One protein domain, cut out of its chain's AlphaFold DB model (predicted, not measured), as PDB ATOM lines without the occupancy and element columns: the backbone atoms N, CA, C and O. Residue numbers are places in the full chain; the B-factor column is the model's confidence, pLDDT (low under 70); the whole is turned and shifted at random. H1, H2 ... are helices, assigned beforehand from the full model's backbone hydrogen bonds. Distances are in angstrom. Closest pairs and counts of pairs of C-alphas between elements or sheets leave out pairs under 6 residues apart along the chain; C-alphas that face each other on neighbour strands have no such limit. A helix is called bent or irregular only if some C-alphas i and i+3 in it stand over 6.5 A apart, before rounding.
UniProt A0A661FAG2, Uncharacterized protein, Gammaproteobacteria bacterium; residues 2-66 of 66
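This is residues 2 to 66 of the 66 residues of an uncharacterized protein of Gammaproteobacteria bacterium (UniProt A0A661FAG2). Three helices form a small head, and a long tail with no named element swings out from it. H3 crosses H1 steeply, the short H2 sits beside the last part of H1, near Cys 17, and also touches H3, and of the tail, residues 46 to 66, residues 46 to 57 stand free of the head. The printed part has 65 residues with three named helices, in the order H1, H2, H3, and no named strand; the class is all helix, with 35 residues in named elements. The whole is only just loose, close to compact, with a radius of gyration of the C-alphas of 13.2 A, and it is only just elongated, with spans of 43 by 28 by 19 A.

Start with H1, residues 3 to 19, and look for H3, residues 35 to 45, which touches it. The closest C-alphas of the two are those of Trp 10 and Trp 41, 6.2 A apart, and H1 touches H3 with residues 7 to 14 alone. Their lines stand at a steep tilt of 67 degrees, opposite ways. Next find H2, residues 24 to 30, which touches H3; the closest C-alphas are those of Cys 28 and Leu 35, 6.0 A apart. H2 and H3 run opposite ways at a steep tilt of 58 degrees. H1 and H2 are close but not clearly touching, with the C-alphas of Cys 17 and Tyr 27 closest at 6.2 A, and their lines are about perpendicular, at 80 degrees. In the backbones of H1, H2 and H3, every O i to N i+4 pair is within hydrogen-bond range.

Find C-alpha 3 at (27.411, 14.605, 214.926); from there H1 runs 24.7 A to C-alpha 19 at (31.204, 16.979, 190.681). After a tight link of four residues, H2 begins at C-alpha 24 and covers 10.0 A to C-alpha 30. Another tight link of four residues leads to H3, which runs 15.4 A from C-alpha 35 to C-alpha 45 at (35.215, 9.838, 206.624). No helix is bent.

From Cys 46 on, look for 21 residues with no named element, to Pro 66, the chain's last residue; their C-alphas lie 11 to 26 A from the mean of all C-alphas. The two C-alphas farthest apart are those of Lys 49 and Pro 66, at 44.4 A. The printed part has no cut, and both links between the helices are tight. The mean pLDDT of the printed part is 71.6, and residues 47 to 66 are under 70, where the model's confidence is low.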
ATOM      1  N   ASN A   2      23.811  17.958 215.453       79.69
ATOM      2  CA  ASN A   2      24.277  16.638 215.877       79.69
ATOM      3  C   ASN A   2      25.497  16.169 215.066       79.69
ATOM      4  O   ASN A   2      25.804  16.685 213.993       79.69
ATOM      5  N   LYS A   3      26.218  15.170 215.586       72.75
ATOM      6  CA  LYS A   3      27.411  14.605 214.926       72.75
ATOM      7  C   LYS A   3      27.086  14.018 213.540       72.75
ATOM      8  O   LYS A   3      27.922  14.113 212.647       72.75
ATOM      9  N   ALA A   4      25.882  13.471 213.358       78.94
ATOM     10  CA  ALA A   4      25.406  12.909 212.092       78.94
ATOM     11  C   ALA A   4      25.215  13.977 210.998       78.94
ATOM     12  O   ALA A   4      25.738  13.810 209.899       78.94
ATOM     13  N   ASP A   5      24.584  15.112 211.319       84.94
ATOM     14  CA  ASP A   5      24.430  16.251 210.398       84.94
ATOM     15  C   ASP A   5      25.766  16.747 209.850       84.94
ATOM     16  O   ASP A   5      25.912  17.010 208.658       84.94
ATOM     17  N   LYS A   6      26.779  16.833 210.719       82.75
ATOM     18  CA  LYS A   6      28.115  17.276 210.307       82.75
ATOM     19  C   LYS A   6      28.752  16.300 209.319       82.75
ATOM     20  O   LYS A   6      29.388  16.739 208.370       82.75
ATOM     21  N   LEU A   7      28.571  14.993 209.515       83.94
ATOM     22  CA  LEU A   7      29.101  13.975 208.603       83.94
ATOM     23  C   LEU A   7      28.417  14.020 207.234       83.94
ATOM     24  O   LEU A   7      29.103  13.903 206.218       83.94
ATOM     25  N   LEU A   8      27.097  14.216 207.204       86.81
ATOM     26  CA  LEU A   8      26.346  14.395 205.961       86.81
ATOM     27  C   LEU A   8      26.807  15.649 205.219       86.81
ATOM     28  O   LEU A   8      27.079  15.580 204.023       86.81
ATOM     29  N   PHE A   9      26.993  16.757 205.940       87.56
ATOM     30  CA  PHE A   9      27.532  17.990 205.374       87.56
ATOM     31  C   PHE A   9      28.926  17.776 204.763       87.56
ATOM     32  O   PHE A   9      29.166  18.165 203.625       87.56
ATOM     33  N   TRP A  10      29.832  17.093 205.472       87.06
ATOM     34  CA  TRP A  10      31.176  16.802 204.958       87.06
ATOM     35  C   TRP A  10      31.149  15.911 203.714       87.06
ATOM     36  O   TRP A  10      31.881  16.177 202.763       87.06
ATOM     37  N   LYS A  11      30.308  14.867 203.710       85.06
ATOM     38  CA  LYS A  11      30.126  13.990 202.544       85.06
ATOM     39  C   LYS A  11      29.590  14.759 201.345       85.06
ATOM     40  O   LYS A  11      30.138  14.606 200.257       85.06
ATOM     41  N   LYS A  12      28.571  15.598 201.554       88.31
ATOM     42  CA  LYS A  12      27.994  16.429 200.497       88.31
ATOM     43  C   LYS A  12      29.062  17.329 199.878       88.31
ATOM     44  O   LYS A  12      29.244  17.280 198.675       88.31
ATOM     45  N   GLN A  13      29.859  18.015 200.693       87.19
ATOM     46  CA  GLN A  13      30.923  18.905 200.207       87.19
ATOM     47  C   GLN A  13      32.050  18.188 199.462       87.19
ATOM     48  O   GLN A  13      32.644  18.754 198.551       87.19
ATOM     49  N   LEU A  14      32.343  16.933 199.805       82.62
ATOM     50  CA  LEU A  14      33.264  16.103 199.024       82.62
ATOM     51  C   LEU A  14      32.668  15.678 197.675       82.62
ATOM     52  O   LEU A  14      33.399  15.662 196.684       82.62
ATOM     53  N   ALA A  15      31.374  15.352 197.637       86.31
ATOM     54  CA  ALA A  15      30.665  15.022 196.403       86.31
ATOM     55  C   ALA A  15      30.573  16.245 195.481       86.31
ATOM     56  O   ALA A  15      31.050  16.175 194.355       86.31
ATOM     57  N   ASP A  16      30.115  17.387 196.000       85.19
ATOM     58  CA  ASP A  16      30.053  18.676 195.300       85.19
ATOM     59  C   ASP A  16      31.428  19.089 194.752       85.19
ATOM     60  O   ASP A  16      31.551  19.510 193.605       85.19
ATOM     61  N   CYS A  17      32.496  18.926 195.546       83.50
ATOM     62  CA  CYS A  17      33.863  19.212 195.104       83.50
ATOM     63  C   CYS A  17      34.306  18.300 193.950       83.50
ATOM     64  O   CYS A  17      35.062  18.741 193.086       83.50
ATOM     65  N   SER A  18      33.871  17.037 193.956       80.94
ATOM     66  CA  SER A  18      34.207  16.063 192.912       80.94
ATOM     67  C   SER A  18      33.399  16.316 191.638       80.94
ATOM     68  O   SER A  18      33.958  16.270 190.547       80.94
ATOM     69  N   GLU A  19      32.114  16.644 191.781       82.31
ATOM     70  CA  GLU A  19      31.204  16.979 190.681       82.31
ATOM     71  C   GLU A  19      31.569  18.312 190.019       82.31
ATOM     72  O   GLU A  19      31.542  18.427 188.797       82.31
ATOM     73  N   SER A  20      32.034  19.287 190.805       78.19
ATOM     74  CA  SER A  20      32.524  20.569 190.283       78.19
ATOM     75  C   SER A  20      33.787  20.428 189.422       78.19
ATOM     76  O   SER A  20      34.191  21.392 188.779       78.19
ATOM     77  N   GLY A  21      34.483  19.283 189.469       81.44
ATOM     78  CA  GLY A  21      35.764  19.088 188.777       81.44
ATOM     79  C   GLY A  21      36.893  20.005 189.277       81.44
ATOM     80  O   GLY A  21      37.961  20.082 188.672       81.44
ATOM     81  N   LEU A  22      36.673  20.711 190.388       79.88
ATOM     82  CA  LEU A  22      37.609  21.676 190.946       79.88
ATOM     83  C   LEU A  22      38.669  20.966 191.786       79.88
ATOM     84  O   LEU A  22      38.395  20.059 192.574       79.88
ATOM     85  N   SER A  23      39.906  21.457 191.702       77.06
ATOM     86  CA  SER A  23      40.935  21.063 192.661       77.06
ATOM     87  C   SER A  23      40.522  21.465 194.077       77.06
ATOM     88  O   SER A  23      39.987  22.548 194.306       77.06
ATOM     89  N   GLN A  24      40.867  20.627 195.055       76.06
ATOM     90  CA  GLN A  24      40.495  20.795 196.464       76.06
ATOM     91  C   GLN A  24      40.820  22.194 197.022       76.06
ATOM     92  O   GLN A  24      40.051  22.743 197.806       76.06
ATOM     93  N   LYS A  25      41.929  22.804 196.577       79.38
ATOM     94  CA  LYS A  25      42.322  24.181 196.919       79.38
ATOM     95  C   LYS A  25      41.370  25.230 196.333       79.38
ATOM     96  O   LYS A  25      40.988  26.142 197.051       79.38
ATOM     97  N   ALA A  26      40.983  25.093 195.064       82.81
ATOM     98  CA  ALA A  26      40.068  26.018 194.393       82.81
ATOM     99  C   ALA A  26      38.666  25.950 195.008       82.81
ATOM    100  O   ALA A  26      38.102  26.979 195.368       82.81
ATOM    101  N   TYR A  27      38.170  24.735 195.251       85.81
ATOM    102  CA  TYR A  27      36.899  24.522 195.936       85.81
ATOM    103  C   TYR A  27      36.915  25.084 197.368       85.81
ATOM    104  O   TYR A  27      35.991  25.789 197.771       85.81
ATOM    105  N   CYS A  28      37.995  24.848 198.126       84.88
ATOM    106  CA  CYS A  28      38.165  25.435 199.458       84.88
ATOM    107  C   CYS A  28      38.187  26.970 199.419       84.88
ATOM    108  O   CYS A  28      37.533  27.597 200.248       84.88
ATOM    109  N   SER A  29      38.876  27.582 198.453       85.56
ATOM    110  CA  SER A  29      38.868  29.040 198.282       85.56
ATOM    111  C   SER A  29      37.470  29.575 197.961       85.56
ATOM    112  O   SER A  29      37.041  30.547 198.580       85.56
ATOM    113  N   GLN A  30      36.733  28.919 197.059       85.69
ATOM    114  CA  GLN A  30      35.388  29.334 196.647       85.69
ATOM    115  C   GLN A  30      34.367  29.206 197.786       85.69
ATOM    116  O   GLN A  30      33.555  30.100 198.004       85.69
ATOM    117  N   GLN A  31      34.448  28.127 198.564       82.69
ATOM    118  CA  GLN A  31      33.572  27.872 199.712       82.69
ATOM    119  C   GLN A  31      34.058  28.551 201.007       82.69
ATOM    120  O   GLN A  31      33.472  28.347 202.070       82.69
ATOM    121  N   ARG A  32      35.150  29.336 200.949       83.69
ATOM    122  CA  ARG A  32      35.824  29.958 202.109       83.69
ATOM    123  C   ARG A  32      36.142  28.953 203.226       83.69
ATOM    124  O   ARG A  32      36.111  29.270 204.416       83.69
ATOM    125  N   LEU A  33      36.468  27.727 202.832       83.50
ATOM    126  CA  LEU A  33      36.853  26.635 203.712       83.50
ATOM    127  C   LEU A  33      38.373  26.545 203.819       83.50
ATOM    128  O   LEU A  33      39.118  26.767 202.869       83.50
ATOM    129  N   LYS A  34      38.856  26.162 205.002       84.44
ATOM    130  CA  LYS A  34      40.279  25.879 205.202       84.44
ATOM    131  C   LYS A  34      40.604  24.506 204.621       84.44
ATOM    132  O   LYS A  34      39.964  23.515 204.972       84.44
ATOM    133  N   LEU A  35      41.670  24.424 203.826       82.50
ATOM    134  CA  LEU A  35      42.155  23.155 203.264       82.50
ATOM    135  C   LEU A  35      42.471  22.118 204.357       82.50
ATOM    136  O   LEU A  35      42.201  20.928 204.194       82.50
ATOM    137  N   ALA A  36      42.984  22.576 205.504       83.62
ATOM    138  CA  ALA A  36      43.223  21.738 206.678       83.62
ATOM    139  C   ALA A  36      41.924  21.114 207.222       83.62
ATOM    140  O   ALA A  36      41.894  19.934 207.568       83.62
ATOM    141  N   THR A  37      40.833  21.882 207.239       84.00
ATOM    142  CA  THR A  37      39.511  21.414 207.664       84.00
ATOM    143  C   THR A  37      38.951  20.382 206.685       84.00
ATOM    144  O   THR A  37      38.480  19.331 207.114       84.00
ATOM    145  N   PHE A  38      39.095  20.612 205.380       84.19
ATOM    146  CA  PHE A  38      38.686  19.651 204.352       84.19
ATOM    147  C   PHE A  38      39.478  18.335 204.439       84.19
ATOM    148  O   PHE A  38      38.915  17.239 204.398       84.19
ATOM    149  N   SER A  39      40.793  18.435 204.643       82.62
ATOM    150  CA  SER A  39      41.674  17.278 204.843       82.62
ATOM    151  C   SER A  39      41.284  16.475 206.087       82.62
ATOM    152  O   SER A  39      41.297  15.244 206.067       82.62
ATOM    153  N   TYR A  40      40.896  17.161 207.165       83.62
ATOM    154  CA  TYR A  40      40.395  16.533 208.384       83.62
ATOM    155  C   TYR A  40      39.093  15.757 208.140       83.62
ATOM    156  O   TYR A  40      38.982  14.605 208.565       83.62
ATOM    157  N   TRP A  41      38.136  16.331 207.404       86.44
ATOM    158  CA  TRP A  41      36.895  15.641 207.037       86.44
ATOM    159  C   TRP A  41      37.165  14.373 206.241       86.44
ATOM    160  O   TRP A  41      36.642  13.312 206.578       86.44
ATOM    161  N   ARG A  42      38.040  14.466 205.236       80.00
ATOM    162  CA  ARG A  42      38.415  13.331 204.393       80.00
ATOM    163  C   ARG A  42      39.028  12.199 205.223       80.00
ATOM    164  O   ARG A  42      38.611  11.056 205.079       80.00
ATOM    165  N   LYS A  43      39.935  12.518 206.155       81.25
ATOM    166  CA  LYS A  43      40.526  11.541 207.092       81.25
ATOM    167  C   LYS A  43      39.489  10.894 208.013       81.25
ATOM    168  O   LYS A  43      39.548   9.697 208.254       81.25
ATOM    169  N   ARG A  44      38.529  11.672 208.523       80.62
ATOM    170  CA  ARG A  44      37.471  11.176 209.420       80.62
ATOM    171  C   ARG A  44      36.464  10.281 208.701       80.62
ATOM    172  O   ARG A  44      36.025   9.288 209.276       80.62
ATOM    173  N   LEU A  45      36.110  10.629 207.467       75.94
ATOM    174  CA  LEU A  45      35.215   9.838 206.624       75.94
ATOM    175  C   LEU A  45      35.876   8.544 206.136       75.94
ATOM    176  O   LEU A  45      35.183   7.551 205.961       75.94
ATOM    177  N   CYS A  46      37.203   8.531 205.999       72.31
ATOM    178  CA  CYS A  46      37.993   7.356 205.621       72.31
ATOM    179  C   CYS A  46      38.415   6.488 206.828       72.31
ATOM    180  O   CYS A  46      39.491   5.906 206.816       72.31
ATOM    181  N   SER A  47      37.623   6.465 207.905       58.84
ATOM    182  CA  SER A  47      38.001   5.858 209.193       58.84
ATOM    183  C   SER A  47      38.556   4.414 209.100       58.84
ATOM    184  O   SER A  47      38.179   3.644 208.222       58.84
ATOM    185  N   PRO A  48      39.429   4.027 210.051       52.62
ATOM    186  CA  PRO A  48      40.638   3.217 209.837       52.62
ATOM    187  C   PRO A  48      40.445   1.693 209.806       52.62
ATOM    188  O   PRO A  48      41.413   0.967 210.020       52.62
ATOM    189  N   LYS A  49      39.227   1.179 209.597       50.69
ATOM    190  CA  LYS A  49      39.020  -0.278 209.661       50.69
ATOM    191  C   LYS A  49      39.426  -1.036 208.404       50.69
ATOM    192  O   LYS A  49      39.676  -2.222 208.522       50.69
ATOM    193  N   GLU A  50      39.557  -0.378 207.259       49.81
ATOM    194  CA  GLU A  50      39.946  -1.044 206.017       49.81
ATOM    195  C   GLU A  50      40.784  -0.068 205.172       49.81
ATOM    196  O   GLU A  50      40.330   1.019 204.819       49.81
ATOM    197  N   ALA A  51      42.014  -0.473 204.854       47.78
ATOM    198  CA  ALA A  51      42.929   0.133 203.884       47.78
ATOM    199  C   ALA A  51      43.551   1.507 204.221       47.78
ATOM    200  O   ALA A  51      43.229   2.569 203.683       47.78
ATOM    201  N   CYS A  52      44.630   1.416 205.001       51.59
ATOM    202  CA  CYS A  52      45.872   2.122 204.703       51.59
ATOM    203  C   CYS A  52      46.182   2.077 203.189       51.59
ATOM    204  O   CYS A  52      46.174   1.011 202.579       51.59
ATOM    205  N   GLY A  53      46.504   3.231 202.600       49.97
ATOM    206  CA  GLY A  53      47.275   3.285 201.360       49.97
ATOM    207  C   GLY A  53      46.489   3.161 200.056       49.97
ATOM    208  O   GLY A  53      46.675   2.218 199.298       49.97
ATOM    209  N   LYS A  54      45.745   4.201 199.681       46.84
ATOM    210  CA  LYS A  54      45.711   4.619 198.273       46.84
ATOM    211  C   LYS A  54      45.538   6.132 198.223       46.84
ATOM    212  O   LYS A  54      44.435   6.670 198.230       46.84
ATOM    213  N   LEU A  55      46.665   6.839 198.169       48.19
ATOM    214  CA  LEU A  55      46.715   8.112 197.459       48.19
ATOM    215  C   LEU A  55      46.357   7.788 196.008       48.19
ATOM    216  O   LEU A  55      47.227   7.517 195.187       48.19
ATOM    217  N   ILE A  56      45.060   7.735 195.708       46.41
ATOM    218  CA  ILE A  56      44.605   7.758 194.330       46.41
ATOM    219  C   ILE A  56      45.068   9.124 193.830       46.41
ATOM    220  O   ILE A  56      44.566  10.155 194.289       46.41
ATOM    221  N   ARG A  57      46.093   9.139 192.966       40.91
ATOM    222  CA  ARG A  57      46.355  10.285 192.098       40.91
ATOM    223  C   ARG A  57      45.075  10.462 191.297       40.91
ATOM    224  O   ARG A  57      44.873   9.782 190.298       40.91
ATOM    225  N   LEU A  58      44.183  11.322 191.776       38.69
ATOM    226  CA  LEU A  58      43.164  11.872 190.908       38.69
ATOM    227  C   LEU A  58      43.958  12.673 189.871       38.69
ATOM    228  O   LEU A  58      44.752  13.525 190.294       38.69
ATOM    229  N   PRO A  59      43.855  12.378 188.565       38.84
ATOM    230  CA  PRO A  59      44.395  13.275 187.567       38.84
ATOM    231  C   PRO A  59      43.653  14.590 187.777       38.84
ATOM    232  O   PRO A  59      42.477  14.725 187.454       38.84
ATOM    233  N   ILE A  60      44.319  15.538 188.432       44.34
ATOM    234  CA  ILE A  60      43.917  16.929 188.383       44.34
ATOM    235  C   ILE A  60      44.093  17.329 186.925       44.34
ATOM    236  O   ILE A  60      45.174  17.738 186.505       44.34
ATOM    237  N   SER A  61      43.041  17.132 186.137       44.28
ATOM    238  CA  SER A  61      42.882  17.787 184.853       44.28
ATOM    239  C   SER A  61      42.844  19.277 185.157       44.28
ATOM    240  O   SER A  61      41.800  19.851 185.454       44.28
ATOM    241  N   VAL A  62      44.026  19.894 185.177       50.50
ATOM    242  CA  VAL A  62      44.204  21.339 185.107       50.50
ATOM    243  C   VAL A  62      43.745  21.760 183.709       50.50
ATOM    244  O   VAL A  62      44.530  21.940 182.782       50.50
ATOM    245  N   GLY A  63      42.424  21.805 183.540       37.72
ATOM    246  CA  GLY A  63      41.759  22.307 182.350       37.72
ATOM    247  C   GLY A  63      41.943  23.811 182.306       37.72
ATOM    248  O   GLY A  63      41.285  24.559 183.019       37.72
ATOM    249  N   SER A  64      42.925  24.215 181.516       47.62
ATOM    250  CA  SER A  64      43.221  25.594 181.183       47.62
ATOM    251  C   SER A  64      42.109  26.212 180.329       47.62
ATOM    252  O   SER A  64      41.678  25.577 179.373       47.62
ATOM    253  N   ARG A  65      41.854  27.504 180.592       40.75
ATOM    254  CA  ARG A  65      41.514  28.582 179.629       40.75
ATOM    255  C   ARG A  65      40.111  28.633 179.006       40.75
ATOM    256  O   ARG A  65      39.429  27.614 178.969       40.75
ATOM    257  N   PRO A  66      39.743  29.788 178.402       56.06
ATOM    258  CA  PRO A  66      40.444  31.089 178.329       56.06
ATOM    259  C   PRO A  66      39.902  32.167 179.273       56.06
ATOM    260  O   PRO A  66      38.699  32.136 179.598       56.06
TER     261      PRO A  66